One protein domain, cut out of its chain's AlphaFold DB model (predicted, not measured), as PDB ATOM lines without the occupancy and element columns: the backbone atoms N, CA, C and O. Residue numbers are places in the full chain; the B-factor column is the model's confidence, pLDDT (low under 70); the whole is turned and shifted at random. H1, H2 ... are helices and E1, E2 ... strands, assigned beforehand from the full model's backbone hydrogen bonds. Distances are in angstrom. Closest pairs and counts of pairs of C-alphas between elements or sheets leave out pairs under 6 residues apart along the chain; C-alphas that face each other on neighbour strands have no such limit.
ATOM      1  N   SER A   8     -21.752  56.349  76.690       61.44
ATOM      2  CA  SER A   8     -21.726  56.002  75.273       61.44
ATOM      3  C   SER A   8     -21.124  54.611  75.125       61.44
ATOM      4  O   SER A   8     -19.974  54.389  75.509       61.44
ATOM      5  N   ASP A   9     -21.907  53.709  74.541       68.81
ATOM      6  CA  ASP A   9     -21.478  52.376  74.102       68.81
ATOM      7  C   ASP A   9     -21.552  52.221  72.565       68.81
ATOM      8  O   ASP A   9     -21.227  51.169  72.015       68.81
ATOM      9  N   GLY A  10     -21.971  53.284  71.866       74.06
ATOM     10  CA  GLY A  10     -21.979  53.404  70.406       74.06
ATOM     11  C   GLY A  10     -20.825  54.263  69.878       74.06
ATOM     12  O   GLY A  10     -20.096  54.895  70.645       74.06
ATOM     13  N   SER A  11     -20.660  54.286  68.554       81.56
ATOM     14  CA  SER A  11     -19.596  55.033  67.875       81.56
ATOM     15  C   SER A  11     -20.006  56.455  67.477       81.56
ATOM     16  O   SER A  11     -21.101  56.650  66.950       81.56
ATOM     17  N   ILE A  12     -19.102  57.423  67.654       74.69
ATOM     18  CA  ILE A  12     -19.287  58.838  67.284       74.69
ATOM     19  C   ILE A  12     -18.192  59.242  66.288       74.69
ATOM     20  O   ILE A  12     -17.007  59.043  66.559       74.69
ATOM     21  N   ALA A  13     -18.595  59.817  65.153       81.19
ATOM     22  CA  ALA A  13     -17.700  60.287  64.098       81.19
ATOM     23  C   ALA A  13     -18.134  61.657  63.547       81.19
ATOM     24  O   ALA A  13     -19.296  62.041  63.706       81.19
ATOM     25  N   GLN A  14     -17.204  62.376  62.906       73.12
ATOM     26  CA  GLN A  14     -17.434  63.600  62.110       73.12
ATOM     27  C   GLN A  14     -18.367  64.640  62.750       73.12
ATOM     28  O   GLN A  14     -19.238  65.225  62.105       73.12
ATOM     29  N   SER A  15     -18.213  64.847  64.054       80.12
ATOM     30  CA  SER A  15     -19.089  65.706  64.850       80.12
ATOM     31  C   SER A  15     -18.288  66.507  65.871       80.12
ATOM     32  O   SER A  15     -17.160  66.156  66.220       80.12
ATOM     33  N   TYR A  16     -18.841  67.632  66.320       75.62
ATOM     34  CA  TYR A  16     -18.137  68.544  67.216       75.62
ATOM     35  C   TYR A  16     -19.042  69.126  68.303       75.62
ATOM     36  O   TYR A  16     -20.233  69.355  68.085       75.62
ATOM     37  N   ALA A  17     -18.457  69.391  69.471       80.62
ATOM     38  CA  ALA A  17     -19.116  70.058  70.591       80.62
ATOM     39  C   ALA A  17     -18.523  71.458  70.847       80.62
ATOM     40  O   ALA A  17     -17.308  71.625  70.929       80.62
ATOM     41  N   VAL A  18     -19.398  72.460  70.978       72.81
ATOM     42  CA  VAL A  18     -19.079  73.895  71.193       72.81
ATOM     43  C   VAL A  18     -20.028  74.555  72.217       72.81
ATOM     44  O   VAL A  18     -20.205  75.770  72.237       72.81
ATOM     45  N   GLY A  19     -20.710  73.750  73.039       78.19
ATOM     46  CA  GLY A  19     -21.663  74.207  74.059       78.19
ATOM     47  C   GLY A  19     -21.226  73.773  75.456       78.19
ATOM     48  O   GLY A  19     -20.661  72.693  75.606       78.19
ATOM     49  N   SER A  20     -21.470  74.606  76.469       78.31
ATOM     50  CA  SER A  20     -20.953  74.385  77.825       78.31
ATOM     51  C   SER A  20     -21.527  73.133  78.500       78.31
ATOM     52  O   SER A  20     -22.729  72.866  78.449       78.31
ATOM     53  N   VAL A  21     -20.658  72.366  79.167       61.03
ATOM     54  CA  VAL A  21     -21.011  71.089  79.810       61.03
ATOM     55  C   VAL A  21     -20.660  71.129  81.298       61.03
ATOM     56  O   VAL A  21     -19.568  71.546  81.684       61.03
ATOM     57  N   SER A  22     -21.579  70.677  82.152       73.19
ATOM     58  CA  SER A  22     -21.387  70.566  83.605       73.19
ATOM     59  C   SER A  22     -22.165  69.373  84.174       73.19
ATOM     60  O   SER A  22     -23.072  68.853  83.527       73.19
ATOM     61  N   GLY A  23     -21.793  68.919  85.372       60.19
ATOM     62  CA  GLY A  23     -22.388  67.757  86.035       60.19
ATOM     63  C   GLY A  23     -21.598  67.335  87.277       60.19
ATOM     64  O   GLY A  23     -20.543  67.894  87.570       60.19
ATOM     65  N   ASN A  24     -22.113  66.347  88.012       74.56
ATOM     66  CA  ASN A  24     -21.622  66.021  89.361       74.56
ATOM     67  C   ASN A  24     -20.622  64.849  89.401       74.56
ATOM     68  O   ASN A  24     -19.929  64.664  90.398       74.56
ATOM     69  N   SER A  25     -20.544  64.052  88.334       63.94
ATOM     70  CA  SER A  25     -19.589  62.953  88.158       63.94
ATOM     71  C   SER A  25     -19.394  62.684  86.669       63.94
ATOM     72  O   SER A  25     -20.373  62.734  85.930       63.94
ATOM     73  N   SER A  26     -18.166  62.371  86.247       75.88
ATOM     74  CA  SER A  26     -17.808  62.047  84.855       75.88
ATOM     75  C   SER A  26     -18.380  63.006  83.806       75.88
ATOM     76  O   SER A  26     -19.216  62.650  82.982       75.88
ATOM     77  N   VAL A  27     -17.867  64.236  83.829       63.91
ATOM     78  CA  VAL A  27     -18.176  65.292  82.858       63.91
ATOM     79  C   VAL A  27     -17.030  65.420  81.855       63.91
ATOM     80  O   VAL A  27     -15.871  65.471  82.262       63.91
ATOM     81  N   GLY A  28     -17.346  65.487  80.563       73.44
ATOM     82  CA  GLY A  28     -16.392  65.754  79.487       73.44
ATOM     83  C   GLY A  28     -17.020  66.616  78.393       73.44
ATOM     84  O   GLY A  28     -18.242  66.700  78.291       73.44
ATOM     85  N   GLY A  29     -16.183  67.288  77.601       78.25
ATOM     86  CA  GLY A  29     -16.619  68.275  76.606       78.25
ATOM     87  C   GLY A  29     -17.351  67.700  75.392       78.25
ATOM     88  O   GLY A  29     -18.101  68.427  74.751       78.25
ATOM     89  N   LEU A  30     -17.171  66.408  75.097       74.56
ATOM     90  CA  LEU A  30     -17.867  65.689  74.025       74.56
ATOM     91  C   LEU A  30     -18.811  64.604  74.576       74.56
ATOM     92  O   LEU A  30     -19.931  64.479  74.091       74.56
ATOM     93  N   VAL A  31     -18.385  63.836  75.591       76.75
ATOM     94  CA  VAL A  31     -19.184  62.759  76.219       76.75
ATOM     95  C   VAL A  31     -18.994  62.682  77.741       76.75
ATOM     96  O   VAL A  31     -17.936  63.032  78.267       76.75
ATOM     97  N   GLY A  32     -20.002  62.167  78.456       78.44
ATOM     98  CA  GLY A  32     -19.913  61.896  79.898       78.44
ATOM     99  C   GLY A  32     -18.983  60.724  80.217       78.44
ATOM    100  O   GLY A  32     -17.855  60.915  80.668       78.44
ATOM    101  N   TYR A  33     -19.432  59.501  79.934       79.75
ATOM    102  CA  TYR A  33     -18.646  58.272  80.090       79.75
ATOM    103  C   TYR A  33     -18.612  57.488  78.770       79.75
ATOM    104  O   TYR A  33     -19.576  57.523  78.010       79.75
ATOM    105  N   GLN A  34     -17.540  56.745  78.495       75.88
ATOM    106  CA  GLN A  34     -17.449  55.843  77.338       75.88
ATOM    107  C   GLN A  34     -16.972  54.458  77.793       75.88
ATOM    108  O   GLN A  34     -15.874  54.337  78.337       75.88
ATOM    109  N   ASN A  35     -17.786  53.418  77.606       75.94
ATOM    110  CA  ASN A  35     -17.443  52.056  78.038       75.94
ATOM    111  C   ASN A  35     -17.107  51.172  76.835       75.94
ATOM    112  O   ASN A  35     -16.044  50.554  76.801       75.94
ATOM    113  N   PHE A  36     -17.985  51.172  75.835       68.44
ATOM    114  CA  PHE A  36     -17.794  50.505  74.551       68.44
ATOM    115  C   PHE A  36     -17.927  51.503  73.383       68.44
ATOM    116  O   PHE A  36     -18.118  52.703  73.587       68.44
ATOM    117  N   GLY A  37     -17.766  51.025  72.147       72.50
ATOM    118  CA  GLY A  37     -17.759  51.883  70.958       72.50
ATOM    119  C   GLY A  37     -16.503  52.759  70.829       72.50
ATOM    120  O   GLY A  37     -15.661  52.839  71.727       72.50
ATOM    121  N   SER A  38     -16.357  53.405  69.673       78.75
ATOM    122  CA  SER A  38     -15.205  54.242  69.316       78.75
ATOM    123  C   SER A  38     -15.622  55.683  69.026       78.75
ATOM    124  O   SER A  38     -16.659  55.938  68.419       78.75
ATOM    125  N   ILE A  39     -14.784  56.637  69.426       75.81
ATOM    126  CA  ILE A  39     -14.940  58.045  69.056       75.81
ATOM    127  C   ILE A  39     -13.759  58.405  68.159       75.81
ATOM    128  O   ILE A  39     -12.614  58.204  68.563       75.81
ATOM    129  N   THR A  40     -14.026  58.884  66.946       81.19
ATOM    130  CA  THR A  40     -13.021  59.192  65.912       81.19
ATOM    131  C   THR A  40     -13.396  60.468  65.160       81.19
ATOM    132  O   THR A  40     -14.567  60.826  65.111       81.19
ATOM    133  N   GLN A  41     -12.424  61.178  64.572       74.50
ATOM    134  CA  GLN A  41     -12.662  62.334  63.673       74.50
ATOM    135  C   GLN A  41     -13.648  63.388  64.207       74.50
ATOM    136  O   GLN A  41     -14.381  64.027  63.449       74.50
ATOM    137  N   SER A  42     -13.696  63.509  65.528       82.69
ATOM    138  CA  SER A  42     -14.657  64.321  66.258       82.69
ATOM    139  C   SER A  42     -13.900  65.283  67.159       82.69
ATOM    140  O   SER A  42     -12.753  65.030  67.533       82.69
ATOM    141  N   TYR A  43     -14.532  66.388  67.519       80.56
ATOM    142  CA  TYR A  43     -13.854  67.471  68.221       80.56
ATOM    143  C   TYR A  43     -14.666  67.976  69.396       80.56
ATOM    144  O   TYR A  43     -15.888  67.833  69.455       80.56
ATOM    145  N   TRP A  44     -13.996  68.670  70.300       87.31
ATOM    146  CA  TRP A  44     -14.677  69.638  71.136       87.31
ATOM    147  C   TRP A  44     -13.816  70.885  71.267       87.31
ATOM    148  O   TRP A  44     -12.587  70.807  71.357       87.31
ATOM    149  N   ASP A  45     -14.471  72.038  71.261       81.56
ATOM    150  CA  ASP A  45     -13.829  73.288  71.622       81.56
ATOM    151  C   ASP A  45     -13.680  73.313  73.149       81.56
ATOM    152  O   ASP A  45     -14.654  73.454  73.899       81.56
ATOM    153  N   MET A  46     -12.444  73.137  73.618       81.44
ATOM    154  CA  MET A  46     -12.102  73.112  75.046       81.44
ATOM    155  C   MET A  46     -12.484  74.425  75.749       81.44
ATOM    156  O   MET A  46     -12.767  74.434  76.947       81.44
ATOM    157  N   THR A  47     -12.521  75.526  74.993       76.12
ATOM    158  CA  THR A  47     -12.815  76.885  75.459       76.12
ATOM    159  C   THR A  47     -14.305  77.073  75.733       76.12
ATOM    160  O   THR A  47     -14.680  77.538  76.808       76.12
ATOM    161  N   THR A  48     -15.171  76.703  74.782       70.31
ATOM    162  CA  THR A  48     -16.626  76.952  74.866       70.31
ATOM    163  C   THR A  48     -17.394  75.849  75.593       70.31
ATOM    164  O   THR A  48     -18.394  76.135  76.253       70.31
ATOM    165  N   THR A  49     -16.902  74.607  75.567       74.44
ATOM    166  CA  THR A  49     -17.457  73.523  76.401       74.44
ATOM    167  C   THR A  49     -17.139  73.688  77.888       74.44
ATOM    168  O   THR A  49     -17.853  73.141  78.733       74.44
ATOM    169  N   GLY A  50     -16.081  74.437  78.221       77.81
ATOM    170  CA  GLY A  50     -15.553  74.564  79.582       77.81
ATOM    171  C   GLY A  50     -14.848  73.303  80.093       77.81
ATOM    172  O   GLY A  50     -14.611  73.191  81.295       77.81
ATOM    173  N   GLN A  51     -14.537  72.343  79.213       75.19
ATOM    174  CA  GLN A  51     -13.997  71.035  79.580       75.19
ATOM    175  C   GLN A  51     -12.681  70.744  78.850       75.19
ATOM    176  O   GLN A  51     -12.639  70.549  77.636       75.19
ATOM    177  N   VAL A  52     -11.592  70.644  79.616       71.88
ATOM    178  CA  VAL A  52     -10.251  70.307  79.096       71.88
ATOM    179  C   VAL A  52     -10.170  68.838  78.649       71.88
ATOM    180  O   VAL A  52      -9.382  68.487  77.778       71.88
ATOM    181  N   GLN A  53     -11.004  67.970  79.230       76.62
ATOM    182  CA  GLN A  53     -11.142  66.562  78.858       76.62
ATOM    183  C   GLN A  53     -12.391  66.372  77.997       76.62
ATOM    184  O   GLN A  53     -13.488  66.758  78.397       76.62
ATOM    185  N   GLY A  54     -12.257  65.724  76.840       79.00
ATOM    186  CA  GLY A  54     -13.398  65.447  75.962       79.00
ATOM    187  C   GLY A  54     -14.312  64.326  76.474       79.00
ATOM    188  O   GLY A  54     -15.494  64.317  76.140       79.00
ATOM    189  N   ARG A  55     -13.801  63.430  77.333       77.31
ATOM    190  CA  ARG A  55     -14.595  62.432  78.068       77.31
ATOM    191  C   ARG A  55     -14.384  62.558  79.574       77.31
ATOM    192  O   ARG A  55     -13.248  62.699  80.021       77.31
ATOM    193  N   GLY A  56     -15.458  62.449  80.348       72.62
ATOM    194  CA  GLY A  56     -15.419  62.456  81.816       72.62
ATOM    195  C   GLY A  56     -15.116  61.101  82.464       72.62
ATOM    196  O   GLY A  56     -14.949  61.007  83.681       72.62
ATOM    197  N   GLY A  57     -15.053  60.035  81.673       74.44
ATOM    198  CA  GLY A  57     -14.673  58.698  82.110       74.44
ATOM    199  C   GLY A  57     -14.633  57.719  80.939       74.44
ATOM    200  O   GLY A  57     -15.211  57.982  79.884       74.44
ATOM    201  N   GLY A  58     -13.930  56.601  81.115       74.94
ATOM    202  CA  GLY A  58     -13.864  55.537  80.114       74.94
ATOM    203  C   GLY A  58     -12.460  55.020  79.820       74.94
ATOM    204  O   GLY A  58     -11.524  55.802  79.621       74.94
ATOM    205  N   ALA A  59     -12.336  53.692  79.761       72.31
ATOM    206  CA  ALA A  59     -11.077  52.976  79.540       72.31
ATOM    207  C   ALA A  59     -10.736  52.739  78.053       72.31
ATOM    208  O   ALA A  59      -9.607  52.369  77.740       72.31
ATOM    209  N   VAL A  60     -11.690  52.947  77.141       77.06
ATOM    210  CA  VAL A  60     -11.494  52.774  75.691       77.06
ATOM    211  C   VAL A  60     -10.776  53.968  75.036       77.06
ATOM    212  O   VAL A  60     -10.800  55.078  75.584       77.06
ATOM    213  N   PRO A  61     -10.128  53.771  73.868       75.88
ATOM    214  CA  PRO A  61      -9.497  54.849  73.112       75.88
ATOM    215  C   PRO A  61     -10.483  55.946  72.694       75.88
ATOM    216  O   PRO A  61     -11.610  55.683  72.273       75.88
ATOM    217  N   PHE A  62     -10.009  57.186  72.770       75.00
ATOM    218  CA  PHE A  62     -10.788  58.394  72.527       75.00
ATOM    219  C   PHE A  62     -10.099  59.220  71.436       75.00
ATOM    220  O   PHE A  62      -9.258  60.067  71.721       75.00
ATOM    221  N   GLY A  63     -10.423  58.925  70.177       73.69
ATOM    222  CA  GLY A  63      -9.873  59.565  68.976       73.69
ATOM    223  C   GLY A  63     -10.573  60.872  68.597       73.69
ATOM    224  O   GLY A  63     -10.710  61.170  67.409       73.69
ATOM    225  N   ALA A  64     -11.036  61.630  69.592       76.12
ATOM    226  CA  ALA A  64     -11.460  63.012  69.412       76.12
ATOM    227  C   ALA A  64     -10.328  63.971  69.794       76.12
ATOM    228  O   ALA A  64      -9.588  63.710  70.746       76.12
ATOM    229  N   LYS A  65     -10.215  65.099  69.086       81.94
ATOM    230  CA  LYS A  65      -9.195  66.123  69.348       81.94
ATOM    231  C   LYS A  65      -9.828  67.335  70.033       81.94
ATOM    232  O   LYS A  65     -10.776  67.924  69.517       81.94
ATOM    233  N   GLY A  66      -9.290  67.701  71.192       78.75
ATOM    234  CA  GLY A  66      -9.606  68.972  71.833       78.75
ATOM    235  C   GLY A  66      -8.887  70.075  71.077       78.75
ATOM    236  O   GLY A  66      -7.672  69.992  70.899       78.75
ATOM    237  N   LEU A  67      -9.628  71.073  70.614       75.62
ATOM    238  CA  LEU A  67      -9.086  72.242  69.922       75.62
ATOM    239  C   LEU A  67      -9.518  73.518  70.648       75.62
ATOM    240  O   LEU A  67     -10.505  73.529  71.386       75.62
ATOM    241  N   THR A  68      -8.780  74.601  70.445       84.06
ATOM    242  CA  THR A  68      -9.256  75.952  70.752       84.06
ATOM    243  C   THR A  68     -10.190  76.454  69.649       84.06
ATOM    244  O   THR A  68     -10.155  75.978  68.510       84.06
ATOM    245  N   THR A  69     -10.993  77.473  69.963       81.62
ATOM    246  CA  THR A  69     -11.874  78.155  69.001       81.62
ATOM    247  C   THR A  69     -11.153  78.585  67.711       81.62
ATOM    248  O   THR A  69     -11.739  78.495  66.639       81.62
ATOM    249  N   ALA A  70      -9.890  79.027  67.791       72.88
ATOM    250  CA  ALA A  70      -9.135  79.524  66.636       72.88
ATOM    251  C   ALA A  70      -8.579  78.400  65.739       72.88
ATOM    252  O   ALA A  70      -8.587  78.529  64.515       72.88
ATOM    253  N   GLU A  71      -8.133  77.284  66.325       80.69
ATOM    254  CA  GLU A  71      -7.670  76.116  65.561       80.69
ATOM    255  C   GLU A  71      -8.830  75.468  64.790       80.69
ATOM    256  O   GLU A  71      -8.683  75.136  63.618       80.69
ATOM    257  N   MET A  72     -10.007  75.390  65.425       79.38
ATOM    258  CA  MET A  72     -11.284  74.943  64.841       79.38
ATOM    259  C   MET A  72     -11.799  75.804  63.668       79.38
ATOM    260  O   MET A  72     -12.835  75.478  63.087       79.38
ATOM    261  N   GLN A  73     -11.116  76.901  63.329       80.62
ATOM    262  CA  GLN A  73     -11.509  77.843  62.277       80.62
ATOM    263  C   GLN A  73     -10.468  77.966  61.150       80.62
ATOM    264  O   GLN A  73     -10.727  78.657  60.173       80.62
ATOM    265  N   ASP A  74      -9.312  77.302  61.238       77.94
ATOM    266  CA  ASP A  74      -8.259  77.358  60.212       77.94
ATOM    267  C   ASP A  74      -8.354  76.185  59.237       77.94
ATOM    268  O   ASP A  74      -8.256  75.041  59.671       77.94
ATOM    269  N   LEU A  75      -8.458  76.434  57.928       78.25
ATOM    270  CA  LEU A  75      -8.475  75.356  56.929       78.25
ATOM    271  C   LEU A  75      -7.240  74.435  57.006       78.25
ATOM    272  O   LEU A  75      -7.371  73.232  56.790       78.25
ATOM    273  N   SER A  76      -6.062  74.952  57.372       69.25
ATOM    274  CA  SER A  76      -4.838  74.140  57.476       69.25
ATOM    275  C   SER A  76      -4.917  73.058  58.566       69.25
ATOM    276  O   SER A  76      -4.412  71.957  58.370       69.25
ATOM    277  N   ASN A  77      -5.654  73.299  59.658       72.00
ATOM    278  CA  ASN A  77      -5.882  72.308  60.724       72.00
ATOM    279  C   ASN A  77      -6.840  71.167  60.327       72.00
ATOM    280  O   ASN A  77      -7.017  70.219  61.097       72.00
ATOM    281  N   PHE A  78      -7.467  71.256  59.150       71.62
ATOM    282  CA  PHE A  78      -8.338  70.219  58.590       71.62
ATOM    283  C   PHE A  78      -7.732  69.595  57.324       71.62
ATOM    284  O   PHE A  78      -7.938  68.404  57.106       71.62
ATOM    285  N   ALA A  79      -6.946  70.361  56.551       60.66
ATOM    286  CA  ALA A  79      -6.328  69.942  55.291       60.66
ATOM    287  C   ALA A  79      -5.486  68.659  55.409       60.66
ATOM    288  O   ALA A  79      -5.716  67.724  54.654       60.66
ATOM    289  N   ASP A  80      -4.578  68.588  56.390       56.47
ATOM    290  CA  ASP A  80      -3.632  67.464  56.518       56.47
ATOM    291  C   ASP A  80      -4.111  66.357  57.477       56.47
ATOM    292  O   ASP A  80      -3.403  65.376  57.702       56.47
ATOM    293  N   THR A  81      -5.254  66.539  58.155       52.56
ATOM    294  CA  THR A  81      -5.605  65.715  59.334       52.56
ATOM    295  C   THR A  81      -6.898  64.905  59.182       52.56
ATOM    296  O   THR A  81      -7.077  63.940  59.926       52.56
ATOM    297  N   TYR A  82      -7.806  65.260  58.259       53.88
ATOM    298  CA  TYR A  82      -9.140  64.641  58.179       53.88
ATOM    299  C   TYR A  82      -9.713  64.545  56.749       53.88
ATOM    300  O   TYR A  82     -10.736  65.162  56.454       53.88
ATOM    301  N   ASP A  83      -9.114  63.704  55.899       58.38
ATOM    302  CA  ASP A  83      -9.554  63.432  54.511       58.38
ATOM    303  C   ASP A  83     -11.063  63.148  54.355       58.38
ATOM    304  O   ASP A  83     -11.685  63.540  53.367       58.38
ATOM    305  N   ASP A  84     -11.683  62.484  55.338       63.91
ATOM    306  CA  ASP A  84     -13.101  62.116  55.272       63.91
ATOM    307  C   ASP A  84     -14.071  63.295  55.534       63.91
ATOM    308  O   ASP A  84     -15.278  63.159  55.296       63.91
ATOM    309  N   TRP A  85     -13.599  64.458  56.014       70.12
ATOM    310  CA  TRP A  85     -14.430  65.666  56.153       70.12
ATOM    311  C   TRP A  85     -14.665  66.299  54.774       70.12
ATOM    312  O   TRP A  85     -13.982  67.219  54.337       70.12
ATOM    313  N   ASN A  86     -15.668  65.779  54.065       76.00
ATOM    314  CA  ASN A  86     -15.945  66.103  52.666       76.00
ATOM    315  C   ASN A  86     -16.307  67.593  52.440       76.00
ATOM    316  O   ASN A  86     -17.473  67.995  52.546       76.00
ATOM    317  N   PHE A  87     -15.304  68.398  52.066       79.25
ATOM    318  CA  PHE A  87     -15.447  69.840  51.826       79.25
ATOM    319  C   PHE A  87     -15.982  70.230  50.430       79.25
ATOM    320  O   PHE A  87     -16.237  71.407  50.153       79.25
ATOM    321  N   THR A  88     -16.191  69.253  49.541       76.69
ATOM    322  CA  THR A  88     -16.723  69.464  48.180       76.69
ATOM    323  C   THR A  88     -18.244  69.316  48.091       76.69
ATOM    324  O   THR A  88     -18.851  69.841  47.158       76.69
ATOM    325  N   SER A  89     -18.886  68.633  49.047       74.56
ATOM    326  CA  SER A  89     -20.334  68.362  48.999       74.56
ATOM    327  C   SER A  89     -21.070  68.360  50.344       74.56
ATOM    328  O   SER A  89     -22.263  68.660  50.358       74.56
ATOM    329  N   VAL A  90     -20.402  68.082  51.473       77.81
ATOM    330  CA  VAL A  90     -21.064  68.000  52.792       77.81
ATOM    331  C   VAL A  90     -20.857  69.287  53.592       77.81
ATOM    332  O   VAL A  90     -21.824  69.975  53.936       77.81
ATOM    333  N   TRP A  91     -19.599  69.639  53.843       84.12
ATOM    334  CA  TRP A  91     -19.204  70.776  54.670       84.12
ATOM    335  C   TRP A  91     -18.631  71.910  53.815       84.12
ATOM    336  O   TRP A  91     -17.802  71.686  52.944       84.12
ATOM    337  N   SER A  92     -18.989  73.155  54.114       78.25
ATOM    338  CA  SER A  92     -18.107  74.291  53.862       78.25
ATOM    339  C   SER A  92     -16.791  74.040  54.596       78.25
ATOM    340  O   SER A  92     -16.846  73.710  55.788       78.25
ATOM    341  N   PRO A  93     -15.626  74.272  53.964       75.56
ATOM    342  CA  PRO A  93     -14.392  74.426  54.720       75.56
ATOM    343  C   PRO A  93     -14.563  75.524  55.786       75.56
ATOM    344  O   PRO A  93     -15.301  76.494  55.544       75.56
ATOM    345  N   PRO A  94     -13.912  75.392  56.955       81.88
ATOM    346  CA  PRO A  94     -13.739  76.516  57.864       81.88
ATOM    347  C   PRO A  94     -12.870  77.587  57.193       81.88
ATOM    348  O   PRO A  94     -12.126  77.302  56.250       81.88
ATOM    349  N   ASN A  95     -12.946  78.827  57.673       71.56
ATOM    350  CA  ASN A  95     -11.991  79.856  57.269       71.56
ATOM    351  C   ASN A  95     -11.681  80.802  58.428       71.56
ATOM    352  O   ASN A  95     -12.596  81.306  59.083       71.56
ATOM    353  N   GLN A  96     -10.398  81.110  58.625       82.94
ATOM    354  CA  GLN A  96      -9.987  82.251  59.436       82.94
ATOM    355  C   GLN A  96     -10.288  83.546  58.682       82.94
ATOM    356  O   GLN A  96     -10.285  83.581  57.448       82.94
ATOM    357  N   ALA A  97     -10.521  84.630  59.423       69.38
ATOM    358  CA  ALA A  97     -10.806  85.945  58.862       69.38
ATOM    359  C   ALA A  97      -9.734  86.371  57.830       69.38
ATOM    360  O   ALA A  97      -8.585  86.619  58.182       69.38
ATOM    361  N   GLY A  98     -10.122  86.457  56.551       66.69
ATOM    362  CA  GLY A  98      -9.249  86.835  55.429       66.69
ATOM    363  C   GLY A  98      -8.464  85.699  54.749       66.69
ATOM    364  O   GLY A  98      -7.811  85.953  53.736       66.69
ATOM    365  N   GLN A  99      -8.542  84.455  55.237       71.62
ATOM    366  CA  GLN A  99      -7.837  83.298  54.662       71.62
ATOM    367  C   GLN A  99      -8.217  83.088  53.182       71.62
ATOM    368  O   GLN A  99      -9.398  83.056  52.837       71.62
ATOM    369  N   ASN A 100      -7.214  82.991  52.300       65.06
ATOM    370  CA  ASN A 100      -7.344  82.881  50.836       65.06
ATOM    371  C   ASN A 100      -8.292  83.918  50.187       65.06
ATOM    372  O   ASN A 100      -8.972  83.619  49.206       65.06
ATOM    373  N   GLY A 101      -8.382  85.137  50.737       61.72
ATOM    374  CA  GLY A 101      -9.314  86.165  50.246       61.72
ATOM    375  C   GLY A 101     -10.794  85.858  50.525       61.72
ATOM    376  O   GLY A 101     -11.675  86.451  49.902       61.72
ATOM    377  N   GLY A 102     -11.061  84.917  51.435       62.12
ATOM    378  CA  GLY A 102     -12.385  84.554  51.928       62.12
ATOM    379  C   GLY A 102     -12.967  85.564  52.924       62.12
ATOM    380  O   GLY A 102     -12.612  86.743  52.954       62.12
ATOM    381  N   SER A 103     -13.919  85.109  53.739       61.66
ATOM    382  CA  SER A 103     -14.728  85.998  54.580       61.66
ATOM    383  C   SER A 103     -13.941  86.681  55.706       61.66
ATOM    384  O   SER A 103     -12.996  86.121  56.252       61.66
ATOM    385  N   ALA A 104     -14.375  87.889  56.084       65.81
ATOM    386  CA  ALA A 104     -13.749  88.719  57.119       65.81
ATOM    387  C   ALA A 104     -14.151  88.354  58.564       65.81
ATOM    388  O   ALA A 104     -13.569  88.876  59.510       65.81
ATOM    389  N   ALA A 105     -15.137  87.474  58.741       72.31
ATOM    390  CA  ALA A 105     -15.379  86.783  60.006       72.31
ATOM    391  C   ALA A 105     -14.816  85.361  59.909       72.31
ATOM    392  O   ALA A 105     -14.769  84.795  58.814       72.31
ATOM    393  N   ALA A 106     -14.389  84.806  61.042       80.06
ATOM    394  CA  ALA A 106     -13.934  83.426  61.117       80.06
ATOM    395  C   ALA A 106     -15.123  82.477  61.334       80.06
ATOM    396  O   ALA A 106     -16.045  82.803  62.088       80.06
ATOM    397  N   TYR A 107     -15.102  81.318  60.678       79.12
ATOM    398  CA  TYR A 107     -16.190  80.341  60.715       79.12
ATOM    399  C   TYR A 107     -15.664  78.929  60.969       79.12
ATOM    400  O   TYR A 107     -14.670  78.504  60.380       79.12
ATOM    401  N   TYR A 108     -16.380  78.205  61.830       83.50
ATOM    402  CA  TYR A 108     -16.287  76.751  61.964       83.50
ATOM    403  C   TYR A 108     -16.699  76.055  60.650       83.50
ATOM    404  O   TYR A 108     -17.330  76.694  59.800       83.50
ATOM    405  N   PRO A 109     -16.433  74.747  60.481       78.44
ATOM    406  CA  PRO A 109     -17.053  73.969  59.413       78.44
ATOM    407  C   PRO A 109     -18.588  74.067  59.481       78.44
ATOM    408  O   PRO A 109     -19.190  73.891  60.541       78.44
ATOM    409  N   GLU A 110     -19.239  74.332  58.350       85.81
ATOM    410  CA  GLU A 110     -20.698  74.519  58.265       85.81
ATOM    411  C   GLU A 110     -21.299  73.604  57.194       85.81
ATOM    412  O   GLU A 110     -20.822  73.594  56.067       85.81
ATOM    413  N   LEU A 111     -22.381  72.876  57.473       81.75
ATOM    414  CA  LEU A 111     -23.047  72.051  56.453       81.75
ATOM    415  C   LEU A 111     -23.591  72.912  55.294       81.75
ATOM    416  O   LEU A 111     -24.419  73.796  55.534       81.75
ATOM    417  N   TYR A 112     -23.240  72.604  54.036       82.50
ATOM    418  CA  TYR A 112     -23.793  73.291  52.845       82.50
ATOM    419  C   TYR A 112     -25.329  73.170  52.756       82.50
ATOM    420  O   TYR A 112     -26.015  74.049  52.225       82.50
ATOM    421  N   ALA A 113     -25.892  72.095  53.319       79.38
ATOM    422  CA  ALA A 113     -27.336  71.896  53.441       79.38
ATOM    423  C   ALA A 113     -28.020  72.959  54.329       79.38
ATOM    424  O   ALA A 113     -29.191  73.283  54.117       79.38
ATOM    425  N   LEU A 114     -27.294  73.523  55.300       72.12
ATOM    426  CA  LEU A 114     -27.798  74.512  56.255       72.12
ATOM    427  C   LEU A 114     -27.383  75.933  55.841       72.12
ATOM    428  O   LEU A 114     -28.257  76.763  55.579       72.12
ATOM    429  N   SER A 115     -26.084  76.182  55.661       82.69
ATOM    430  CA  SER A 115     -25.518  77.487  55.279       82.69
ATOM    431  C   SER A 115     -25.568  77.783  53.773       82.69
ATOM    432  O   SER A 115     -25.719  76.893  52.939       82.69
ATOM    433  N   ARG A 116     -25.400  79.059  53.397       81.19
ATOM    434  CA  ARG A 116     -25.212  79.504  52.003       81.19
ATOM    435  C   ARG A 116     -23.744  79.885  51.774       81.19
ATOM    436  O   ARG A 116     -23.342  81.021  52.011       81.19
ATOM    437  N   VAL A 117     -22.940  78.925  51.317       79.62
ATOM    438  CA  VAL A 117     -21.490  79.089  51.083       79.62
ATOM    439  C   VAL A 117     -21.094  78.435  49.761       79.62
ATOM    440  O   VAL A 117     -21.729  77.467  49.351       79.62
ATOM    441  N   VAL A 118     -20.058  78.963  49.109       82.94
ATOM    442  CA  VAL A 118     -19.442  78.422  47.892       82.94
ATOM    443  C   VAL A 118     -17.915  78.362  48.040       82.94
ATOM    444  O   VAL A 118     -17.312  79.302  48.555       82.94
ATOM    445  N   ALA A 119     -17.276  77.296  47.556       79.81
ATOM    446  CA  ALA A 119     -15.812  77.173  47.468       79.81
ATOM    447  C   ALA A 119     -15.333  77.104  46.001       79.81
ATOM    448  O   ALA A 119     -16.115  76.731  45.126       79.81
ATOM    449  N   VAL A 120     -14.072  77.476  45.730       81.69
ATOM    450  CA  VAL A 120     -13.492  77.659  44.377       81.69
ATOM    451  C   VAL A 120     -12.085  77.034  44.271       81.69
ATOM    452  O   VAL A 120     -11.257  77.287  45.147       81.69
ATOM    453  N   ALA A 121     -11.787  76.262  43.211       77.25
ATOM    454  CA  ALA A 121     -10.558  75.444  43.097       77.25
ATOM    455  C   ALA A 121      -9.893  75.419  41.687       77.25
ATOM    456  O   ALA A 121     -10.607  75.116  40.733       77.25
ATOM    457  N   PRO A 122      -8.576  75.698  41.533       78.19
ATOM    458  CA  PRO A 122      -7.783  75.509  40.289       78.19
ATOM    459  C   PRO A 122      -7.241  74.071  40.050       78.19
ATOM    460  O   PRO A 122      -7.542  73.174  40.833       78.19
ATOM    461  N   ASN A 123      -6.436  73.871  38.983       74.88
ATOM    462  CA  ASN A 123      -5.859  72.583  38.523       74.88
ATOM    463  C   ASN A 123      -4.358  72.686  38.092       74.88
ATOM    464  O   ASN A 123      -3.953  73.752  37.625       74.88
ATOM    465  N   ASP A 124      -3.606  71.564  38.116       71.12
ATOM    466  CA  ASP A 124      -2.155  71.417  37.774       71.12
ATOM    467  C   ASP A 124      -1.845  70.825  36.355       71.12
ATOM    468  O   ASP A 124      -2.774  70.437  35.639       71.12
ATOM    469  N   ALA A 125      -0.560  70.723  35.929       70.81
ATOM    470  CA  ALA A 125      -0.119  70.206  34.598       70.81
ATOM    471  C   ALA A 125       1.336  69.608  34.510       70.81
ATOM    472  O   ALA A 125       2.108  69.739  35.449       70.81
ATOM    473  N   ALA A 126       1.751  68.971  33.386       68.00
ATOM    474  CA  ALA A 126       3.133  68.454  33.137       68.00
ATOM    475  C   ALA A 126       3.459  68.125  31.642       68.00
ATOM    476  O   ALA A 126       2.536  68.055  30.828       68.00
ATOM    477  N   THR A 127       4.741  67.898  31.275       71.06
ATOM    478  CA  THR A 127       5.228  67.450  29.932       71.06
ATOM    479  C   THR A 127       6.610  66.713  29.962       71.06
ATOM    480  O   THR A 127       7.117  66.394  31.037       71.06
ATOM    481  N   VAL A 128       7.223  66.390  28.805       73.81
ATOM    482  CA  VAL A 128       8.507  65.643  28.636       73.81
ATOM    483  C   VAL A 128       9.443  66.347  27.629       73.81
ATOM    484  O   VAL A 128       8.965  67.023  26.713       73.81
ATOM    485  N   TYR A 129      10.768  66.194  27.770       75.50
ATOM    486  CA  TYR A 129      11.793  66.796  26.902       75.50
ATOM    487  C   TYR A 129      11.536  66.486  25.417       75.50
ATOM    488  O   TYR A 129      11.611  65.339  24.981       75.50
ATOM    489  N   GLY A 130      11.195  67.531  24.655       69.38
ATOM    490  CA  GLY A 130      10.791  67.442  23.247       69.38
ATOM    491  C   GLY A 130       9.288  67.608  22.953       69.38
ATOM    492  O   GLY A 130       8.902  67.411  21.801       69.38
ATOM    493  N   THR A 131       8.423  67.966  23.923       65.81
ATOM    494  CA  THR A 131       6.948  68.015  23.715       65.81
ATOM    495  C   THR A 131       6.199  69.246  24.311       65.81
ATOM    496  O   THR A 131       6.632  69.772  25.338       65.81
ATOM    497  N   PRO A 132       5.080  69.741  23.707       55.38
ATOM    498  CA  PRO A 132       4.418  71.023  24.069       55.38
ATOM    499  C   PRO A 132       3.251  70.922  25.093       55.38
ATOM    500  O   PRO A 132       2.733  69.836  25.337       55.38
ATOM    501  N   ALA A 133       2.783  72.060  25.651       59.81
ATOM    502  CA  ALA A 133       1.873  72.135  26.825       59.81
ATOM    503  C   ALA A 133       0.488  72.838  26.619       59.81
ATOM    504  O   ALA A 133       0.183  73.324  25.531       59.81
ATOM    505  N   GLN A 134      -0.360  72.876  27.673       59.84
ATOM    506  CA  GLN A 134      -1.799  73.268  27.670       59.84
ATOM    507  C   GLN A 134      -2.183  74.415  28.657       59.84
ATOM    508  O   GLN A 134      -1.331  74.923  29.379       59.84
ATOM    509  N   THR A 135      -3.469  74.824  28.702       59.34
ATOM    510  CA  THR A 135      -4.015  75.964  29.497       59.34
ATOM    511  C   THR A 135      -4.954  75.572  30.674       59.34
ATOM    512  O   THR A 135      -5.801  74.704  30.458       59.34
ATOM    513  N   PRO A 136      -4.918  76.235  31.863       66.19
ATOM    514  CA  PRO A 136      -5.679  75.829  33.073       66.19
ATOM    515  C   PRO A 136      -7.152  76.303  33.188       66.19
ATOM    516  O   PRO A 136      -7.580  77.222  32.490       66.19
ATOM    517  N   ILE A 137      -7.906  75.716  34.139       70.75
ATOM    518  CA  ILE A 137      -9.330  76.000  34.470       70.75
ATOM    519  C   ILE A 137      -9.621  75.897  35.993       70.75
ATOM    520  O   ILE A 137      -8.734  75.517  36.753       70.75
ATOM    521  N   ALA A 138     -10.849  76.225  36.443       78.62
ATOM    522  CA  ALA A 138     -11.283  76.135  37.854       78.62
ATOM    523  C   ALA A 138     -12.721  75.600  38.067       78.62
ATOM    524  O   ALA A 138     -13.580  75.706  37.188       78.62
ATOM    525  N   GLN A 139     -12.977  75.074  39.271       83.94
ATOM    526  CA  GLN A 139     -14.191  74.377  39.727       83.94
ATOM    527  C   GLN A 139     -14.872  75.091  40.919       83.94
ATOM    528  O   GLN A 139     -14.249  75.927  41.577       83.94
ATOM    529  N   TYR A 140     -16.143  74.757  41.204       82.38
ATOM    530  CA  TYR A 140     -16.980  75.426  42.218       82.38
ATOM    531  C   TYR A 140     -17.866  74.433  42.990       82.38
ATOM    532  O   TYR A 140     -18.486  73.564  42.383       82.38
ATOM    533  N   TYR A 141     -17.997  74.621  44.306       80.69
ATOM    534  CA  TYR A 141     -18.741  73.730  45.213       80.69
ATOM    535  C   TYR A 141     -19.759  74.503  46.065       80.69
ATOM    536  O   TYR A 141     -19.509  75.656  46.390       80.69
ATOM    537  N   GLY A 142     -20.887  73.891  46.448       77.81
ATOM    538  CA  GLY A 142     -21.840  74.452  47.430       77.81
ATOM    539  C   GLY A 142     -23.037  75.268  46.899       77.81
ATOM    540  O   GLY A 142     -23.923  75.621  47.681       77.81
ATOM    541  N   LEU A 143     -23.138  75.545  45.589       85.50
ATOM    542  CA  LEU A 143     -24.331  76.204  45.026       85.50
ATOM    543  C   LEU A 143     -25.580  75.309  45.109       85.50
ATOM    544  O   LEU A 143     -25.565  74.148  44.705       85.50
ATOM    545  N   ARG A 144     -26.701  75.880  45.569       83.56
ATOM    546  CA  ARG A 144     -28.014  75.214  45.580       83.56
ATOM    547  C   ARG A 144     -28.684  75.321  44.207       83.56
ATOM    548  O   ARG A 144     -28.605  76.360  43.565       83.56
ATOM    549  N   ALA A 145     -29.427  74.287  43.807       71.25
ATOM    550  CA  ALA A 145     -29.971  74.082  42.451       71.25
ATOM    551  C   ALA A 145     -30.985  75.127  41.911       71.25
ATOM    552  O   ALA A 145     -31.553  74.932  40.838       71.25
ATOM    553  N   SER A 146     -31.245  76.220  42.633       71.62
ATOM    554  CA  SER A 146     -32.079  77.353  42.186       71.62
ATOM    555  C   SER A 146     -31.313  78.683  42.148       71.62
ATOM    556  O   SER A 146     -31.885  79.711  41.793       71.62
ATOM    557  N   ASP A 147     -30.031  78.667  42.516       83.44
ATOM    558  CA  ASP A 147     -29.108  79.795  42.466       83.44
ATOM    559  C   ASP A 147     -28.012  79.508  41.417       83.44
ATOM    560  O   ASP A 147     -27.735  78.353  41.099       83.44
ATOM    561  N   PHE A 148     -27.369  80.542  40.871       73.44
ATOM    562  CA  PHE A 148     -26.331  80.400  39.839       73.44
ATOM    563  C   PHE A 148     -25.195  81.416  40.013       73.44
ATOM    564  O   PHE A 148     -25.353  82.431  40.693       73.44
ATOM    565  N   LEU A 149     -24.035  81.152  39.401       77.81
ATOM    566  CA  LEU A 149     -22.917  82.098  39.379       77.81
ATOM    567  C   LEU A 149     -23.199  83.249  38.404       77.81
ATOM    568  O   LEU A 149     -23.557  83.031  37.251       77.81
ATOM    569  N   THR A 150     -23.001  84.479  38.872       77.50
ATOM    570  CA  THR A 150     -23.098  85.715  38.080       77.50
ATOM    571  C   THR A 150     -21.732  86.212  37.597       77.50
ATOM    572  O   THR A 150     -21.681  87.042  36.693       77.50
ATOM    573  N   ALA A 151     -20.632  85.684  38.151       70.81
ATOM    574  CA  ALA A 151     -19.278  85.812  37.609       70.81
ATOM    575  C   ALA A 151     -18.392  84.619  38.046       70.81
ATOM    576  O   ALA A 151     -18.434  84.262  39.230       70.81
ATOM    577  N   PRO A 152     -17.595  84.013  37.140       71.12
ATOM    578  CA  PRO A 152     -16.548  83.043  37.475       71.12
ATOM    579  C   PRO A 152     -15.233  83.728  37.913       71.12
ATOM    580  O   PRO A 152     -15.114  84.952  37.868       71.12
ATOM    581  N   ALA A 153     -14.253  82.927  38.335       76.25
ATOM    582  CA  ALA A 153     -12.910  83.335  38.755       76.25
ATOM    583  C   ALA A 153     -11.847  83.230  37.633       76.25
ATOM    584  O   ALA A 153     -12.023  82.489  36.665       76.25
ATOM    585  N   THR A 154     -10.726  83.947  37.793       75.06
ATOM    586  CA  THR A 154      -9.639  84.123  36.794       75.06
ATOM    587  C   THR A 154      -8.319  83.465  37.243       75.06
ATOM    588  O   THR A 154      -8.071  83.450  38.444       75.06
ATOM    589  N   ILE A 155      -7.464  82.977  36.319       77.12
ATOM    590  CA  ILE A 155      -6.178  82.258  36.571       77.12
ATOM    591  C   ILE A 155      -5.045  82.784  35.649       77.12
ATOM    592  O   ILE A 155      -5.353  83.280  34.565       77.12
ATOM    593  N   ALA A 156      -3.755  82.667  36.027       67.94
ATOM    594  CA  ALA A 156      -2.593  83.000  35.170       67.94
ATOM    595  C   ALA A 156      -1.277  82.231  35.504       67.94
ATOM    596  O   ALA A 156      -1.005  82.011  36.683       67.94
ATOM    597  N   GLY A 157      -0.440  81.916  34.490       64.31
ATOM    598  CA  GLY A 157       0.973  81.473  34.634       64.31
ATOM    599  C   GLY A 157       1.594  80.669  33.453       64.31
ATOM    600  O   GLY A 157       0.925  79.803  32.905       64.31
ATOM    601  N   ALA A 158       2.876  80.949  33.128       59.31
ATOM    602  CA  ALA A 158       3.889  80.161  32.362       59.31
ATOM    603  C   ALA A 158       3.641  79.659  30.899       59.31
ATOM    604  O   ALA A 158       2.536  79.699  30.367       59.31
ATOM    605  N   SER A 159       4.720  79.208  30.224       54.16
ATOM    606  CA  SER A 159       4.729  78.542  28.897       54.16
ATOM    607  C   SER A 159       5.966  77.632  28.706       54.16
ATOM    608  O   SER A 159       7.033  77.926  29.241       54.16
ATOM    609  N   ALA A 160       5.840  76.519  27.963       56.62
ATOM    610  CA  ALA A 160       6.815  75.413  27.986       56.62
ATOM    611  C   ALA A 160       7.685  75.280  26.715       56.62
ATOM    612  O   ALA A 160       7.172  74.946  25.646       56.62
ATOM    613  N   ALA A 161       9.000  75.493  26.856       55.28
ATOM    614  CA  ALA A 161      10.029  75.203  25.842       55.28
ATOM    615  C   ALA A 161      11.451  75.066  26.452       55.28
ATOM    616  O   ALA A 161      12.430  75.471  25.827       55.28
ATOM    617  N   GLY A 162      11.557  74.581  27.695       62.03
ATOM    618  CA  GLY A 162      12.824  74.434  28.425       62.03
ATOM    619  C   GLY A 162      13.279  72.982  28.584       62.03
ATOM    620  O   GLY A 162      12.608  72.052  28.131       62.03
ATOM    621  N   ASP A 163      14.412  72.813  29.266       68.06
ATOM    622  CA  ASP A 163      14.877  71.532  29.807       68.06
ATOM    623  C   ASP A 163      13.986  71.078  31.002       68.06
ATOM    624  O   ASP A 163      12.913  71.636  31.239       68.06
ATOM    625  N   ALA A 164      14.376  70.033  31.738       67.81
ATOM    626  CA  ALA A 164      13.540  69.399  32.774       67.81
ATOM    627  C   ALA A 164      13.418  70.207  34.104       67.81
ATOM    628  O   ALA A 164      14.364  70.167  34.889       67.81
ATOM    629  N   ASP A 165      12.288  70.904  34.374       73.75
ATOM    630  CA  ASP A 165      12.037  71.729  35.599       73.75
ATOM    631  C   ASP A 165      10.524  72.082  35.881       73.75
ATOM    632  O   ASP A 165       9.658  71.672  35.100       73.75
ATOM    633  N   ASP A 166      10.202  72.848  36.959       73.88
ATOM    634  CA  ASP A 166       8.846  73.101  37.566       73.88
ATOM    635  C   ASP A 166       8.357  74.595  37.733       73.88
ATOM    636  O   ASP A 166       9.169  75.505  37.917       73.88
ATOM    637  N   TYR A 167       7.021  74.879  37.769       70.75
ATOM    638  CA  TYR A 167       6.387  76.247  37.829       70.75
ATOM    639  C   TYR A 167       4.966  76.373  38.531       70.75
ATOM    640  O   TYR A 167       4.270  75.367  38.622       70.75
ATOM    641  N   PRO A 168       4.457  77.565  39.001       70.06
ATOM    642  CA  PRO A 168       3.188  77.726  39.802       70.06
ATOM    643  C   PRO A 168       1.989  78.589  39.244       70.06
ATOM    644  O   PRO A 168       2.156  79.320  38.269       70.06
ATOM    645  N   LEU A 169       0.790  78.562  39.899       73.62
ATOM    646  CA  LEU A 169      -0.512  79.215  39.510       73.62
ATOM    647  C   LEU A 169      -1.343  79.883  40.672       73.62
ATOM    648  O   LEU A 169      -1.034  79.709  41.850       73.62
ATOM    649  N   THR A 170      -2.422  80.665  40.394       73.62
ATOM    650  CA  THR A 170      -3.300  81.359  41.412       73.62
ATOM    651  C   THR A 170      -4.716  81.759  40.891       73.62
ATOM    652  O   THR A 170      -4.858  81.917  39.681       73.62
ATOM    653  N   ALA A 171      -5.749  81.986  41.746       74.38
ATOM    654  CA  ALA A 171      -7.124  82.378  41.322       74.38
ATOM    655  C   ALA A 171      -7.930  83.364  42.226       74.38
ATOM    656  O   ALA A 171      -7.683  83.450  43.425       74.38
ATOM    657  N   SER A 172      -8.932  84.086  41.669       71.56
ATOM    658  CA  SER A 172      -9.909  84.937  42.419       71.56
ATOM    659  C   SER A 172     -11.152  85.393  41.604       71.56
ATOM    660  O   SER A 172     -11.103  85.372  40.376       71.56
ATOM    661  N   GLY A 173     -12.240  85.864  42.257       71.25
ATOM    662  CA  GLY A 173     -13.199  86.830  41.651       71.25
ATOM    663  C   GLY A 173     -14.717  86.528  41.631       71.25
ATOM    664  O   GLY A 173     -15.476  87.334  41.089       71.25
ATOM    665  N   ALA A 174     -15.186  85.412  42.195       80.38
ATOM    666  CA  ALA A 174     -16.528  84.865  41.936       80.38
ATOM    667  C   ALA A 174     -17.723  85.640  42.555       80.38
ATOM    668  O   ALA A 174     -17.592  86.324  43.573       80.38
ATOM    669  N   ARG A 175     -18.922  85.499  41.952       74.44
ATOM    670  CA  ARG A 175     -20.211  86.058  42.438       74.44
ATOM    671  C   ARG A 175     -21.400  85.131  42.148       74.44
ATOM    672  O   ARG A 175     -21.374  84.406  41.160       74.44
ATOM    673  N   ALA A 176     -22.460  85.193  42.963       78.75
ATOM    674  CA  ALA A 176     -23.691  84.393  42.826       78.75
ATOM    675  C   ALA A 176     -24.968  85.249  42.660       78.75
ATOM    676  O   ALA A 176     -24.952  86.462  42.866       78.75
ATOM    677  N   SER A 177     -26.078  84.606  42.282       72.00
ATOM    678  CA  SER A 177     -27.399  85.214  42.053       72.00
ATOM    679  C   SER A 177     -28.116  85.653  43.334       72.00
ATOM    680  O   SER A 177     -28.901  86.598  43.307       72.00
ATOM    681  N   ASN A 178     -27.856  84.978  44.455       75.94
ATOM    682  CA  ASN A 178     -28.430  85.303  45.757       75.94
ATOM    683  C   ASN A 178     -27.366  85.988  46.637       75.94
ATOM    684  O   ASN A 178     -26.313  85.390  46.871       75.94
ATOM    685  N   PRO A 179     -27.608  87.209  47.150       72.81
ATOM    686  CA  PRO A 179     -26.604  87.969  47.897       72.81
ATOM    687  C   PRO A 179     -26.267  87.383  49.280       72.81
ATOM    688  O   PRO A 179     -25.369  87.891  49.941       72.81
ATOM    689  N   ALA A 180     -26.952  86.323  49.724       76.75
ATOM    690  CA  ALA A 180     -26.674  85.644  50.988       76.75
ATOM    691  C   ALA A 180     -25.566  84.564  50.914       76.75
ATOM    692  O   ALA A 180     -25.419  83.813  51.874       76.75
ATOM    693  N   TYR A 181     -24.815  84.439  49.808       80.00
ATOM    694  CA  TYR A 181     -23.695  83.483  49.691       80.00
ATOM    695  C   TYR A 181     -22.333  84.062  50.119       80.00
ATOM    696  O   TYR A 181     -21.934  85.141  49.680       80.00
ATOM    697  N   ARG A 182     -21.587  83.279  50.911       80.19
ATOM    698  CA  ARG A 182     -20.165  83.471  51.282       80.19
ATOM    699  C   ARG A 182     -19.240  82.688  50.324       80.19
ATOM    700  O   ARG A 182     -19.668  81.657  49.818       80.19
ATOM    701  N   PHE A 183     -17.994  83.132  50.092       79.12
ATOM    702  CA  PHE A 183     -17.026  82.498  49.163       79.12
ATOM    703  C   PHE A 183     -15.656  82.164  49.810       79.12
ATOM    704  O   PHE A 183     -15.243  82.873  50.731       79.12
ATOM    705  N   VAL A 184     -14.959  81.122  49.311       76.44
ATOM    706  CA  VAL A 184     -13.625  80.607  49.751       76.44
ATOM    707  C   VAL A 184     -12.801  80.069  48.536       76.44
ATOM    708  O   VAL A 184     -13.420  79.621  47.574       76.44
ATOM    709  N   TYR A 185     -11.448  80.094  48.545       77.12
ATOM    710  CA  TYR A 185     -10.550  79.814  47.376       77.12
ATOM    711  C   TYR A 185      -9.300  78.912  47.675       77.12
ATOM    712  O   TYR A 185      -8.945  78.762  48.845       77.12
ATOM    713  N   LEU A 186      -8.622  78.333  46.643       77.19
ATOM    714  CA  LEU A 186      -7.540  77.286  46.698       77.19
ATOM    715  C   LEU A 186      -6.405  77.419  45.577       77.19
ATOM    716  O   LEU A 186      -6.597  78.264  44.700       77.19
ATOM    717  N   PRO A 187      -5.250  76.662  45.571       73.56
ATOM    718  CA  PRO A 187      -4.005  76.855  44.715       73.56
ATOM    719  C   PRO A 187      -3.583  75.736  43.659       73.56
ATOM    720  O   PRO A 187      -4.307  74.749  43.603       73.56
ATOM    721  N   ALA A 188      -2.478  75.871  42.835       72.56
ATOM    722  CA  ALA A 188      -1.972  74.897  41.765       72.56
ATOM    723  C   ALA A 188      -0.521  75.098  41.083       72.56
ATOM    724  O   ALA A 188       0.073  76.158  41.312       72.56
ATOM    725  N   THR A 189       0.039  74.162  40.230       75.50
ATOM    726  CA  THR A 189       1.433  74.090  39.562       75.50
ATOM    727  C   THR A 189       1.657  73.343  38.153       75.50
ATOM    728  O   THR A 189       0.677  72.974  37.509       75.50
ATOM    729  N   LEU A 190       2.918  73.171  37.610       74.50
ATOM    730  CA  LEU A 190       3.376  72.615  36.261       74.50
ATOM    731  C   LEU A 190       4.856  72.001  36.178       74.50
ATOM    732  O   LEU A 190       5.705  72.588  36.835       74.50
ATOM    733  N   THR A 191       5.213  70.967  35.334       73.38
ATOM    734  CA  THR A 191       6.520  70.139  35.326       73.38
ATOM    735  C   THR A 191       7.126  69.582  33.957       73.38
ATOM    736  O   THR A 191       6.357  69.461  33.001       73.38
ATOM    737  N   VAL A 192       8.436  69.152  33.836       73.88
ATOM    738  CA  VAL A 192       9.165  68.539  32.626       73.88
ATOM    739  C   VAL A 192      10.273  67.412  32.906       73.88
ATOM    740  O   VAL A 192      10.859  67.451  33.980       73.88
TER     741      VAL A 192
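What this domain is: This is residues 8 to 192 of the 1114 residues of an uncharacterized protein of Sphingopyxis panaciterrulae (UniProt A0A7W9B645). With little regular structure, the model has two lobes joined by H1 and the long unnamed stretch 80 to 116: a slab of extended strands, E3 to E8, and a loop-rich lobe with the pair E1, E2. Of 185 printed residues, 42 are in named elements, mostly strand: E1 E2 H1 E3 E4 E5 E6 E7 E8. The largest sheet, mixed, runs E4, E3, E7. The whole is loose, radius of gyration of the C-alphas 21.2 A, spanning 71 by 41 by 26 A.

Where its parts are: E3, residues 117 to 122, 17.8 A, begins at C-alpha (-21.490, 79.089, 51.083). E4 is 138 to 141, E7 182 to 185, E5 149 to 151, E6 166 to 169, E8 188 to 191, ending at C-alpha (6.520, 70.139, 35.326). E1 is 39 to 45, E2 62 to 67, H1 76 to 79.

How they stand to each other: E3 and E4 form an antiparallel hairpin (N 139 to O 121, 2.8 A); E3 and E7 are parallel (N 118 to O 182, 2.8 A). E7 runs on into E8 at 19 degrees; E8 and E6 are antiparallel (N 167 to O 190, 2.8 A). E5 pairs with no named strand. E1 and E2 are parallel (N 63 to O 39, 2.8 A). H1, not on the E4, E3, E7 sheet, is too short for an O i to N i+4 pair.

The domain as a whole: The farthest C-alphas, of Asn 24 and Gly 130, are 73.6 A apart. The printed part has no cut. The link H1 to E3, 37 residues, is long. Low-confidence residues include 130 to 136 and 156 to 164.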